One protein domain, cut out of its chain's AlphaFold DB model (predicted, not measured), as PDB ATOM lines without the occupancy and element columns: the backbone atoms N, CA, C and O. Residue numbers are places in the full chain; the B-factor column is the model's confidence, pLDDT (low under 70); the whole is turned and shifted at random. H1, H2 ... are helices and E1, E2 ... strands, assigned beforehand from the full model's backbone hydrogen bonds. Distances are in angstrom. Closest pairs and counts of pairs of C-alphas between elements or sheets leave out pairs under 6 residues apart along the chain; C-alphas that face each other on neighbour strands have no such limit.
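Overview. This is residues 9 to 100 of the 101 residues of an uncharacterized protein of Rhizopogon vinicolor AM-OR11-026 (UniProt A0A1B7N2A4). Three helices and one short strand sit round a compact body in which loops make up more than half of the residues: H2 packs on H3 in a steep cross, E1 lies on the side away from H2, and H1 is at the end away from H3. The long stretch of residues 18 to 48 wraps round the outside, and residues 95 to 100, at the end of H3 and beyond, stick out. The printed part has 92 residues, with three named helices and one named strand in the order H1, E1, H2, H3 along the chain. The class is mostly helix, though under half of the residues, 38 of 92, are in named elements. The whole is compact, with a radius of gyration of the C-alphas of 12.2 A and spans of 31 by 29 by 24 A.

Along the chain. H1 is residues 9 to 17 and begins at C-alpha 9, (28.660, -51.470, -11.906); its first and last C-alphas are 12.8 A apart. E1 is the strand of residues 49 to 52. H2, residues 60 to 70, measures 15.4 A from first to last C-alpha and begins at C-alpha 60, (32.965, -43.705, 2.543). H3, residues 85 to 98, is the longest helix, 20.8 A from first to last C-alpha, and ends at C-alpha 98, (39.133, -29.510, -4.607).

Arrangement. H1 touches no helix. H1 and H2 are only just apart, their closest C-alphas 8.4 A from each other. H1 and H3 are apart. E1 pairs with no named strand, but two short pairings tie unnamed stretches to it: residues 25 to 26 pair with residues 51 to 52 of E1, parallel, and residues 76 to 77 pair with residues 49 to 50 of E1, parallel. E1 is apart from H1 and from H2. E1 and H3 are only just apart, with their closest C-alphas at 8.2 A. H2 and H3 touch, and their closest C-alphas, those of Thr 64 and Val 90, are 5.3 A apart. Their lines stand at a steep tilt of 57 degrees, and they run the same way. In H1, H2 and H3 every O i to N i+4 pair is within hydrogen-bond range.

Size, cuts and confidence. The two C-alphas farthest apart, those of His 17 and Glu 100, are 34.3 A from each other. The printed part has no cut. The link from H1 to E1, 31 residues, and the link from H2 to H3, 14 residues, are long, and the link from E1 to H2, 7 residues, is short. Residues 95 to 100, of which 95 to 98 belong to H3, stand free. The mean pLDDT of the printed part is 78.9. The model's confidence is under 70 at residues 54 to 55, 79 to 86 and 95 to 100.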
ATOM      1  N   ARG A   9      28.456 -50.919 -10.562       90.81
ATOM      2  CA  ARG A   9      28.660 -51.470 -11.906       90.81
ATOM      3  C   ARG A   9      27.387 -51.414 -12.753       90.81
ATOM      4  O   ARG A   9      27.444 -51.030 -13.919       90.81
ATOM      5  N   GLY A  10      26.236 -51.749 -12.165       90.12
ATOM      6  CA  GLY A  10      24.935 -51.657 -12.830       90.12
ATOM      7  C   GLY A  10      24.565 -50.224 -13.218       90.12
ATOM      8  O   GLY A  10      24.121 -49.987 -14.341       90.12
ATOM      9  N   LEU A  11      24.808 -49.258 -12.326       89.31
ATOM     10  CA  LEU A  11      24.606 -47.836 -12.609       89.31
ATOM     11  C   LEU A  11      25.477 -47.368 -13.781       89.31
ATOM     12  O   LEU A  11      24.965 -46.768 -14.722       89.31
ATOM     13  N   PHE A  12      26.780 -47.658 -13.759       89.12
ATOM     14  CA  PHE A  12      27.685 -47.219 -14.823       89.12
ATOM     15  C   PHE A  12      27.409 -47.913 -16.156       89.12
ATOM     16  O   PHE A  12      27.503 -47.273 -17.203       89.12
ATOM     17  N   ALA A  13      27.005 -49.186 -16.137       89.62
ATOM     18  CA  ALA A  13      26.523 -49.866 -17.334       89.62
ATOM     19  C   ALA A  13      25.295 -49.152 -17.926       89.62
ATOM     20  O   ALA A  13      25.252 -48.914 -19.129       89.62
ATOM     21  N   ALA A  14      24.334 -48.735 -17.096       88.88
ATOM     22  CA  ALA A  14      23.176 -47.973 -17.561       88.88
ATOM     23  C   ALA A  14      23.573 -46.597 -18.127       88.88
ATOM     24  O   ALA A  14      23.120 -46.229 -19.207       88.88
ATOM     25  N   LEU A  15      24.469 -45.869 -17.454       88.06
ATOM     26  CA  LEU A  15      24.970 -44.572 -17.929       88.06
ATOM     27  C   LEU A  15      25.695 -44.677 -19.282       88.06
ATOM     28  O   LEU A  15      25.575 -43.777 -20.106       88.06
ATOM     29  N   ARG A  16      26.389 -45.791 -19.566       87.25
ATOM     30  CA  ARG A  16      26.978 -46.047 -20.899       87.25
ATOM     31  C   ARG A  16      25.930 -46.108 -22.007       87.25
ATOM     32  O   ARG A  16      26.203 -45.670 -23.119       87.25
ATOM     33  N   HIS A  17      24.756 -46.661 -21.714       88.25
ATOM     34  CA  HIS A  17      23.668 -46.798 -22.683       88.25
ATOM     35  C   HIS A  17      22.748 -45.572 -22.735       88.25
ATOM     36  O   HIS A  17      22.050 -45.381 -23.729       88.25
ATOM     37  N   CYS A  18      22.776 -44.727 -21.704       87.38
ATOM     38  CA  CYS A  18      21.932 -43.546 -21.574       87.38
ATOM     39  C   CYS A  18      22.792 -42.271 -21.462       87.38
ATOM     40  O   CYS A  18      22.878 -41.704 -20.374       87.38
ATOM     41  N   PRO A  19      23.406 -41.786 -22.562       77.69
ATOM     42  CA  PRO A  19      24.369 -40.676 -22.538       77.69
ATOM     43  C   PRO A  19      23.791 -39.311 -22.122       77.69
ATOM     44  O   PRO A  19      24.550 -38.383 -21.862       77.69
ATOM     45  N   HIS A  20      22.462 -39.185 -22.060       80.25
ATOM     46  CA  HIS A  20      21.742 -37.958 -21.696       80.25
ATOM     47  C   HIS A  20      20.998 -38.079 -20.362       80.25
ATOM     48  O   HIS A  20      20.073 -37.321 -20.085       80.25
ATOM     49  N   LEU A  21      21.342 -39.074 -19.539       81.75
ATOM     50  CA  LEU A  21      20.746 -39.197 -18.217       81.75
ATOM     51  C   LEU A  21      21.385 -38.153 -17.290       81.75
ATOM     52  O   LEU A  21      22.555 -38.288 -16.932       81.75
ATOM     53  N   GLU A  22      20.620 -37.114 -16.950       75.44
ATOM     54  CA  GLU A  22      21.101 -35.957 -16.173       75.44
ATOM     55  C   GLU A  22      20.732 -36.023 -14.681       75.44
ATOM     56  O   GLU A  22      21.531 -35.593 -13.851       75.44
ATOM     57  N   TYR A  23      19.569 -36.600 -14.339       75.94
ATOM     58  CA  TYR A  23      19.012 -36.602 -12.972       75.94
ATOM     59  C   TYR A  23      18.413 -37.965 -12.551       75.94
ATOM     60  O   TYR A  23      17.211 -38.078 -12.300       75.94
ATOM     61  N   PRO A  24      19.198 -39.055 -12.518       81.69
ATOM     62  CA  PRO A  24      18.711 -40.353 -12.079       81.69
ATOM     63  C   PRO A  24      18.502 -40.395 -10.561       81.69
ATOM     64  O   PRO A  24      19.411 -40.102  -9.786       81.69
ATOM     65  N   GLN A  25      17.324 -40.870 -10.151       84.12
ATOM     66  CA  GLN A  25      17.053 -41.289  -8.778       84.12
ATOM     67  C   GLN A  25      17.219 -42.805  -8.664       84.12
ATOM     68  O   GLN A  25      16.473 -43.580  -9.271       84.12
ATOM     69  N   VAL A  26      18.210 -43.241  -7.888       83.62
ATOM     70  CA  VAL A  26      18.596 -44.653  -7.796       83.62
ATOM     71  C   VAL A  26      18.774 -45.111  -6.352       83.62
ATOM     72  O   VAL A  26      19.405 -44.470  -5.513       83.62
ATOM     73  N   TYR A  27      18.232 -46.289  -6.052       85.50
ATOM     74  CA  TYR A  27      18.486 -46.971  -4.789       85.50
ATOM     75  C   TYR A  27      19.770 -47.793  -4.924       85.50
ATOM     76  O   TYR A  27      19.731 -48.893  -5.466       85.50
ATOM     77  N   ILE A  28      20.915 -47.241  -4.504       86.19
ATOM     78  CA  ILE A  28      22.237 -47.866  -4.698       86.19
ATOM     79  C   ILE A  28      22.614 -48.803  -3.541       86.19
ATOM     80  O   ILE A  28      22.410 -48.493  -2.367       86.19
ATOM     81  N   ASN A  29      23.256 -49.927  -3.853       86.12
ATOM     82  CA  ASN A  29      23.954 -50.751  -2.875       86.12
ATOM     83  C   ASN A  29      25.341 -50.160  -2.572       86.12
ATOM     84  O   ASN A  29      26.333 -50.533  -3.191       86.12
ATOM     85  N   ALA A  30      25.416 -49.252  -1.598       83.62
ATOM     86  CA  ALA A  30      26.683 -48.663  -1.147       83.62
ATOM     87  C   ALA A  30      27.369 -49.466  -0.017       83.62
ATOM     88  O   ALA A  30      28.390 -49.044   0.535       83.62
ATOM     89  N   VAL A  31      26.823 -50.634   0.343       84.25
ATOM     90  CA  VAL A  31      27.403 -51.542   1.349       84.25
ATOM     91  C   VAL A  31      28.399 -52.502   0.697       84.25
ATOM     92  O   VAL A  31      29.497 -52.712   1.226       84.25
ATOM     93  N   ASN A  32      28.020 -53.044  -0.463       84.94
ATOM     94  CA  ASN A  32      28.813 -53.984  -1.250       84.94
ATOM     95  C   ASN A  32      29.208 -53.330  -2.574       84.94
ATOM     96  O   ASN A  32      28.502 -53.439  -3.574       84.94
ATOM     97  N   VAL A  33      30.336 -52.627  -2.542       85.56
ATOM     98  CA  VAL A  33      30.957 -52.025  -3.721       85.56
ATOM     99  C   VAL A  33      31.489 -53.135  -4.631       85.56
ATOM    100  O   VAL A  33      32.306 -53.943  -4.198       85.56
ATOM    101  N   ASP A  34      31.014 -53.175  -5.875       89.62
ATOM    102  CA  ASP A  34      31.298 -54.223  -6.867       89.62
ATOM    103  C   ASP A  34      32.169 -53.742  -8.038       89.62
ATOM    104  O   ASP A  34      32.235 -54.392  -9.082       89.62
ATOM    105  N   ILE A  35      32.811 -52.588  -7.869       87.31
ATOM    106  CA  ILE A  35      33.617 -51.936  -8.891       87.31
ATOM    107  C   ILE A  35      34.912 -51.403  -8.285       87.31
ATOM    108  O   ILE A  35      34.923 -50.899  -7.160       87.31
ATOM    109  N   ASP A  36      35.985 -51.498  -9.060       85.50
ATOM    110  CA  ASP A  36      37.256 -50.849  -8.777       85.50
ATOM    111  C   ASP A  36      37.415 -49.649  -9.728       85.50
ATOM    112  O   ASP A  36      37.474 -49.844 -10.947       85.50
ATOM    113  N   PRO A  37      37.458 -48.407  -9.209       78.69
ATOM    114  CA  PRO A  37      37.579 -47.223 -10.047       78.69
ATOM    115  C   PRO A  37      38.944 -47.091 -10.732       78.69
ATOM    116  O   PRO A  37      39.050 -46.309 -11.670       78.69
ATOM    117  N   GLU A  38      39.980 -47.804 -10.278       79.06
ATOM    118  CA  GLU A  38      41.302 -47.798 -10.923       79.06
ATOM    119  C   GLU A  38      41.378 -48.816 -12.069       79.06
ATOM    120  O   GLU A  38      42.096 -48.603 -13.046       79.06
ATOM    121  N   ALA A  39      40.596 -49.896 -11.987       80.81
ATOM    122  CA  ALA A  39      40.506 -50.908 -13.037       80.81
ATOM    123  C   ALA A  39      39.556 -50.510 -14.183       80.81
ATOM    124  O   ALA A  39      39.696 -51.006 -15.303       80.81
ATOM    125  N   GLU A  40      38.579 -49.631 -13.929       77.00
ATOM    126  CA  GLU A  40      37.625 -49.173 -14.942       77.00
ATOM    127  C   GLU A  40      38.031 -47.832 -15.578       77.00
ATOM    128  O   GLU A  40      38.073 -46.793 -14.931       77.00
ATOM    129  N   SER A  41      38.224 -47.812 -16.902       78.00
ATOM    130  CA  SER A  41      38.569 -46.593 -17.659       78.00
ATOM    131  C   SER A  41      37.374 -45.673 -17.957       78.00
ATOM    132  O   SER A  41      37.495 -44.707 -18.714       78.00
ATOM    133  N   PHE A  42      36.188 -45.995 -17.444       83.12
ATOM    134  CA  PHE A  42      34.958 -45.306 -17.811       83.12
ATOM    135  C   PHE A  42      34.743 -44.039 -16.990       83.12
ATOM    136  O   PHE A  42      34.763 -44.060 -15.762       83.12
ATOM    137  N   ARG A  43      34.473 -42.938 -17.695       86.44
ATOM    138  CA  ARG A  43      34.148 -41.638 -17.108       86.44
ATOM    139  C   ARG A  43      32.898 -41.093 -17.780       86.44
ATOM    140  O   ARG A  43      32.846 -41.007 -19.003       86.44
ATOM    141  N   TYR A  44      31.913 -40.702 -16.985       85.25
ATOM    142  CA  TYR A  44      30.661 -40.134 -17.460       85.25
ATOM    143  C   TYR A  44      30.582 -38.651 -17.097       85.25
ATOM    144  O   TYR A  44      30.548 -38.263 -15.930       85.25
ATOM    145  N   THR A  45      30.589 -37.805 -18.121       85.88
ATOM    146  CA  THR A  45      30.768 -36.352 -17.990       85.88
ATOM    147  C   THR A  45      29.470 -35.557 -18.058       85.88
ATOM    148  O   THR A  45      29.519 -34.336 -17.967       85.88
ATOM    149  N   TYR A  46      28.322 -36.203 -18.253       84.69
ATOM    150  CA  TYR A  46      27.040 -35.508 -18.421       84.69
ATOM    151  C   TYR A  46      26.208 -35.446 -17.134       84.69
ATOM    152  O   TYR A  46      25.233 -34.709 -17.079       84.69
ATOM    153  N   LEU A  47      26.601 -36.180 -16.088       85.19
ATOM    154  CA  LEU A  47      25.855 -36.223 -14.833       85.19
ATOM    155  C   LEU A  47      26.219 -35.032 -13.948       85.19
ATOM    156  O   LEU A  47      27.367 -34.926 -13.512       85.19
ATOM    157  N   ALA A  48      25.241 -34.171 -13.673       82.75
ATOM    158  CA  ALA A  48      25.389 -33.053 -12.745       82.75
ATOM    159  C   ALA A  48      24.947 -33.432 -11.324       82.75
ATOM    160  O   ALA A  48      25.605 -33.052 -10.357       82.75
ATOM    161  N   GLU A  49      23.889 -34.232 -11.191       83.69
ATOM    162  CA  GLU A  49      23.314 -34.612  -9.899       83.69
ATOM    163  C   GLU A  49      22.955 -36.100  -9.873       83.69
ATOM    164  O   GLU A  49      22.523 -36.679 -10.871       83.69
ATOM    165  N   LEU A  50      23.150 -36.737  -8.718       84.50
ATOM    166  CA  LEU A  50      22.811 -38.139  -8.501       84.50
ATOM    167  C   LEU A  50      22.033 -38.266  -7.191       84.50
ATOM    168  O   LEU A  50      22.611 -38.183  -6.104       84.50
ATOM    169  N   ASP A  51      20.726 -38.499  -7.299       83.88
ATOM    170  CA  ASP A  51      19.877 -38.733  -6.133       83.88
ATOM    171  C   ASP A  51      19.971 -40.208  -5.725       83.88
ATOM    172  O   ASP A  51      19.531 -41.124  -6.429       83.88
ATOM    173  N   VAL A  52      20.591 -40.435  -4.570       80.38
ATOM    174  CA  VAL A  52      20.833 -41.760  -4.003       80.38
ATOM    175  C   VAL A  52      19.983 -41.973  -2.766       80.38
ATOM    176  O   VAL A  52      20.163 -41.343  -1.728       80.38
ATOM    177  N   CYS A  53      19.098 -42.960  -2.826       71.19
ATOM    178  CA  CYS A  53      18.202 -43.269  -1.710       71.19
ATOM    179  C   CYS A  53      18.798 -44.288  -0.709       71.19
ATOM    180  O   CYS A  53      18.065 -44.903   0.065       71.19
ATOM    181  N   SER A  54      20.115 -44.531  -0.738       69.25
ATOM    182  CA  SER A  54      20.754 -45.580   0.072       69.25
ATOM    183  C   SER A  54      21.110 -45.109   1.476       69.25
ATOM    184  O   SER A  54      21.915 -44.195   1.638       69.25
ATOM    185  N   ALA A  55      20.569 -45.773   2.499       64.19
ATOM    186  CA  ALA A  55      20.761 -45.370   3.889       64.19
ATOM    187  C   ALA A  55      22.106 -45.790   4.512       64.19
ATOM    188  O   ALA A  55      22.420 -45.349   5.615       64.19
ATOM    189  N   ARG A  56      22.892 -46.661   3.860       75.38
ATOM    190  CA  ARG A  56      24.118 -47.226   4.448       75.38
ATOM    191  C   ARG A  56      25.281 -47.211   3.466       75.38
ATOM    192  O   ARG A  56      25.226 -47.867   2.432       75.38
ATOM    193  N   ILE A  57      26.355 -46.530   3.858       82.06
ATOM    194  CA  ILE A  57      27.668 -46.598   3.215       82.06
ATOM    195  C   ILE A  57      28.606 -47.318   4.177       82.06
ATOM    196  O   ILE A  57      28.732 -46.910   5.329       82.06
ATOM    197  N   ARG A  58      29.239 -48.406   3.726       84.69
ATOM    198  CA  ARG A  58      30.179 -49.167   4.570       84.69
ATOM    199  C   ARG A  58      31.596 -48.594   4.535       84.69
ATOM    200  O   ARG A  58      32.305 -48.673   5.529       84.69
ATOM    201  N   ASN A  59      32.005 -48.053   3.390       85.81
ATOM    202  CA  ASN A  59      33.323 -47.463   3.181       85.81
ATOM    203  C   ASN A  59      33.160 -46.162   2.385       85.81
ATOM    204  O   ASN A  59      32.936 -46.189   1.173       85.81
ATOM    205  N   ILE A  60      33.213 -45.038   3.097       85.75
ATOM    206  CA  ILE A  60      32.965 -43.705   2.543       85.75
ATOM    207  C   ILE A  60      34.075 -43.311   1.566       85.75
ATOM    208  O   ILE A  60      33.770 -42.815   0.483       85.75
ATOM    209  N   ASP A  61      35.339 -43.600   1.879       85.44
ATOM    210  CA  ASP A  61      36.474 -43.333   0.991       85.44
ATOM    211  C   ASP A  61      36.365 -44.073  -0.342       85.44
ATOM    212  O   ASP A  61      36.558 -43.476  -1.401       85.44
ATOM    213  N   ALA A  62      36.025 -45.364  -0.308       87.19
ATOM    214  CA  ALA A  62      35.871 -46.168  -1.518       87.19
ATOM    215  C   ALA A  62      34.741 -45.623  -2.403       87.19
ATOM    216  O   ALA A  62      34.940 -45.412  -3.599       87.19
ATOM    217  N   VAL A  63      33.579 -45.326  -1.811       87.62
ATOM    218  CA  VAL A  63      32.442 -44.740  -2.538       87.62
ATOM    219  C   VAL A  63      32.788 -43.365  -3.107       87.62
ATOM    220  O   VAL A  63      32.507 -43.102  -4.273       87.62
ATOM    221  N   THR A  64      33.453 -42.515  -2.325       87.56
ATOM    222  CA  THR A  64      33.915 -41.190  -2.761       87.56
ATOM    223  C   THR A  64      34.848 -41.305  -3.961       87.56
ATOM    224  O   THR A  64      34.644 -40.629  -4.968       87.56
ATOM    225  N   ARG A  65      35.843 -42.198  -3.897       87.50
ATOM    226  CA  ARG A  65      36.762 -42.444  -5.017       87.50
ATOM    227  C   ARG A  65      36.010 -42.892  -6.265       87.50
ATOM    228  O   ARG A  65      36.248 -42.338  -7.327       87.50
ATOM    229  N   ILE A  66      35.075 -43.830  -6.145       89.50
ATOM    230  CA  ILE A  66      34.298 -44.322  -7.292       89.50
ATOM    231  C   ILE A  66      33.486 -43.209  -7.938       89.50
ATOM    232  O   ILE A  66      33.594 -42.980  -9.142       89.50
ATOM    233  N   VAL A  67      32.701 -42.499  -7.129       88.06
ATOM    234  CA  VAL A  67      31.825 -41.428  -7.595       88.06
ATOM    235  C   VAL A  67      32.634 -40.357  -8.316       88.06
ATOM    236  O   VAL A  67      32.337 -40.060  -9.467       88.06
ATOM    237  N   TYR A  68      33.683 -39.807  -7.703       86.88
ATOM    238  CA  TYR A  68      34.394 -38.671  -8.297       86.88
ATOM    239  C   TYR A  68      35.391 -39.052  -9.393       86.88
ATOM    240  O   TYR A  68      35.619 -38.244 -10.294       86.88
ATOM    241  N   SER A  69      35.943 -40.268  -9.381       87.25
ATOM    242  CA  SER A  69      36.779 -40.744 -10.490       87.25
ATOM    243  C   SER A  69      35.947 -40.983 -11.750       87.25
ATOM    244  O   SER A  69      36.339 -40.577 -12.848       87.25
ATOM    245  N   MET A  70      34.773 -41.601 -11.597       90.25
ATOM    246  CA  MET A  70      33.945 -42.020 -12.729       90.25
ATOM    247  C   MET A  70      32.894 -40.979 -13.136       90.25
ATOM    248  O   MET A  70      32.422 -41.022 -14.268       90.25
ATOM    249  N   LEU A  71      32.552 -40.016 -12.273       89.38
ATOM    250  CA  LEU A  71      31.599 -38.928 -12.538       89.38
ATOM    251  C   LEU A  71      32.262 -37.554 -12.324       89.38
ATOM    252  O   LEU A  71      31.907 -36.817 -11.407       89.38
ATOM    253  N   PRO A  72      33.233 -37.151 -13.158       86.62
ATOM    254  CA  PRO A  72      34.053 -35.962 -12.900       86.62
ATOM    255  C   PRO A  72      33.286 -34.629 -12.887       86.62
ATOM    256  O   PRO A  72      33.817 -33.632 -12.408       86.62
ATOM    257  N   ARG A  73      32.061 -34.581 -13.428       86.75
ATOM    258  CA  ARG A  73      31.215 -33.374 -13.439       86.75
ATOM    259  C   ARG A  73      30.108 -33.381 -12.390       86.75
ATOM    260  O   ARG A  73      29.342 -32.424 -12.329       86.75
ATOM    261  N   ILE A  74      30.049 -34.412 -11.547       87.00
ATOM    262  CA  ILE A  74      29.012 -34.516 -10.528       87.00
ATOM    263  C   ILE A  74      29.165 -33.381  -9.516       87.00
ATOM    264  O   ILE A  74      30.211 -33.229  -8.881       87.00
ATOM    265  N   ALA A  75      28.147 -32.541  -9.384       82.38
ATOM    266  CA  ALA A  75      28.113 -31.440  -8.432       82.38
ATOM    267  C   ALA A  75      27.704 -31.943  -7.046       82.38
ATOM    268  O   ALA A  75      28.369 -31.602  -6.067       82.38
ATOM    269  N   HIS A  76      26.675 -32.793  -6.996       81.31
ATOM    270  CA  HIS A  76      26.066 -33.273  -5.762       81.31
ATOM    271  C   HIS A  76      25.652 -34.747  -5.855       81.31
ATOM    272  O   HIS A  76      25.117 -35.184  -6.877       81.31
ATOM    273  N   VAL A  77      25.870 -35.499  -4.771       82.19
ATOM    274  CA  VAL A  77      25.382 -36.878  -4.617       82.19
ATOM    275  C   VAL A  77      24.631 -37.041  -3.305       82.19
ATOM    276  O   VAL A  77      25.221 -36.950  -2.232       82.19
ATOM    277  N   GLY A  78      23.336 -37.318  -3.370       74.19
ATOM    278  CA  GLY A  78      22.489 -37.422  -2.186       74.19
ATOM    279  C   GLY A  78      21.060 -36.986  -2.475       74.19
ATOM    280  O   GLY A  78      20.828 -36.274  -3.452       74.19
ATOM    281  N   PRO A  79      20.091 -37.383  -1.637       63.28
ATOM    282  CA  PRO A  79      18.774 -36.788  -1.715       63.28
ATOM    283  C   PRO A  79      18.870 -35.344  -1.226       63.28
ATOM    284  O   PRO A  79      19.275 -35.104  -0.088       63.28
ATOM    285  N   ASP A  80      18.390 -34.405  -2.041       54.53
ATOM    286  CA  ASP A  80      18.274 -32.974  -1.715       54.53
ATOM    287  C   ASP A  80      17.531 -32.730  -0.376       54.53
ATOM    288  O   ASP A  80      17.709 -31.714   0.293       54.53
ATOM    289  N   ARG A  81      16.723 -33.707   0.071       50.56
ATOM    290  CA  ARG A  81      15.786 -33.553   1.195       50.56
ATOM    291  C   ARG A  81      16.006 -34.463   2.403       50.56
ATOM    292  O   ARG A  81      15.360 -34.238   3.424       50.56
ATOM    293  N   ILE A  82      16.881 -35.472   2.347       52.25
ATOM    294  CA  ILE A  82      17.080 -36.399   3.478       52.25
ATOM    295  C   ILE A  82      18.569 -36.561   3.761       52.25
ATOM    296  O   ILE A  82      19.327 -37.085   2.953       52.25
ATOM    297  N   ARG A  83      18.976 -36.134   4.961       50.22
ATOM    298  CA  ARG A  83      20.329 -36.265   5.516       50.22
ATOM    299  C   ARG A  83      20.700 -37.735   5.745       50.22
ATOM    300  O   ARG A  83      20.783 -38.194   6.882       50.22
ATOM    301  N   LEU A  84      20.931 -38.490   4.679       58.59
ATOM    302  CA  LEU A  84      21.613 -39.775   4.769       58.59
ATOM    303  C   LEU A  84      23.079 -39.459   5.079       58.59
ATOM    304  O   LEU A  84      23.835 -39.084   4.186       58.59
ATOM    305  N   LEU A  85      23.436 -39.529   6.367       61.38
ATOM    306  CA  LEU A  85      24.703 -39.041   6.938       61.38
ATOM    307  C   LEU A  85      25.938 -39.425   6.103       61.38
ATOM    308  O   LEU A  85      26.798 -38.582   5.878       61.38
ATOM    309  N   GLY A  86      25.969 -40.641   5.546       67.88
ATOM    310  CA  GLY A  86      27.090 -41.101   4.721       67.88
ATOM    311  C   GLY A  86      27.296 -40.323   3.413       67.88
ATOM    312  O   GLY A  86      28.434 -40.080   3.030       67.88
ATOM    313  N   TRP A  87      26.234 -39.893   2.724       75.50
ATOM    314  CA  TRP A  87      26.369 -39.173   1.446       75.50
ATOM    315  C   TRP A  87      26.754 -37.704   1.636       75.50
ATOM    316  O   TRP A  87      27.402 -37.112   0.774       75.50
ATOM    317  N   LYS A  88      26.431 -37.123   2.798       75.31
ATOM    318  CA  LYS A  88      26.947 -35.808   3.187       75.31
ATOM    319  C   LYS A  88      28.476 -35.833   3.287       75.31
ATOM    320  O   LYS A  88      29.115 -34.983   2.677       75.31
ATOM    321  N   GLU A  89      29.049 -36.841   3.950       77.50
ATOM    322  CA  GLU A  89      30.509 -37.014   4.030       77.50
ATOM    323  C   GLU A  89      31.152 -37.238   2.654       77.50
ATOM    324  O   GLU A  89      32.197 -36.656   2.374       77.50
ATOM    325  N   VAL A  90      30.508 -37.993   1.754       77.12
ATOM    326  CA  VAL A  90      30.980 -38.145   0.361       77.12
ATOM    327  C   VAL A  90      31.088 -36.785  -0.345       77.12
ATOM    328  O   VAL A  90      32.075 -36.519  -1.031       77.12
ATOM    329  N   ASN A  91      30.104 -35.895  -0.177       79.62
ATOM    330  CA  ASN A  91      30.169 -34.540  -0.739       79.62
ATOM    331  C   ASN A  91      31.218 -33.659  -0.043       79.62
ATOM    332  O   ASN A  91      31.907 -32.892  -0.712       79.62
ATOM    333  N   GLU A  92      31.378 -33.771   1.277       78.38
ATOM    334  CA  GLU A  92      32.385 -33.006   2.022       78.38
ATOM    335  C   GLU A  92      33.805 -33.399   1.588       78.38
ATOM    336  O   GLU A  92      34.606 -32.519   1.282       78.38
ATOM    337  N   LEU A  93      34.107 -34.694   1.436       77.94
ATOM    338  CA  LEU A  93      35.419 -35.180   0.976       77.94
ATOM    339  C   LEU A  93      35.798 -34.693  -0.430       77.94
ATOM    340  O   LEU A  93      36.980 -34.484  -0.714       77.94
ATOM    341  N   LYS A  94      34.814 -34.456  -1.306       73.81
ATOM    342  CA  LYS A  94      35.050 -33.782  -2.592       73.81
ATOM    343  C   LYS A  94      35.602 -32.376  -2.397       73.81
ATOM    344  O   LYS A  94      36.543 -31.987  -3.081       73.81
ATOM    345  N   SER A  95      34.994 -31.623  -1.481       61.06
ATOM    346  CA  SER A  95      35.362 -30.237  -1.197       61.06
ATOM    347  C   SER A  95      36.795 -30.143  -0.682       61.06
ATOM    348  O   SER A  95      37.529 -29.263  -1.121       61.06
ATOM    349  N   TRP A  96      37.212 -31.075   0.180       56.84
ATOM    350  CA  TRP A  96      38.601 -31.167   0.643       56.84
ATOM    351  C   TRP A  96      39.574 -31.394  -0.517       56.84
ATOM    352  O   TRP A  96      40.553 -30.671  -0.647       56.84
ATOM    353  N   ARG A  97      39.262 -32.330  -1.418       56.00
ATOM    354  CA  ARG A  97      40.120 -32.634  -2.576       56.00
ATOM    355  C   ARG A  97      40.159 -31.535  -3.641       56.00
ATOM    356  O   ARG A  97      41.076 -31.526  -4.450       56.00
ATOM    357  N   CYS A  98      39.174 -30.637  -3.672       55.03
ATOM    358  CA  CYS A  98      39.133 -29.510  -4.607       55.03
ATOM    359  C   CYS A  98      39.800 -28.237  -4.044       55.03
ATOM    360  O   CYS A  98      40.039 -27.305  -4.805       55.03
ATOM    361  N   GLY A  99      40.077 -28.185  -2.734       43.66
ATOM    362  CA  GLY A  99      40.696 -27.043  -2.046       43.66
ATOM    363  C   GLY A  99      42.229 -27.071  -1.970       43.66
ATOM    364  O   GLY A  99      42.811 -26.144  -1.419       43.66
ATOM    365  N   GLU A 100      42.883 -28.104  -2.507       39.81
ATOM    366  CA  GLU A 100      44.350 -28.218  -2.607       39.81
ATOM    367  C   GLU A 100      44.857 -27.847  -4.017       39.81
ATOM    368  O   GLU A 100      45.585 -28.607  -4.655       39.81
TER     369      GLU A 100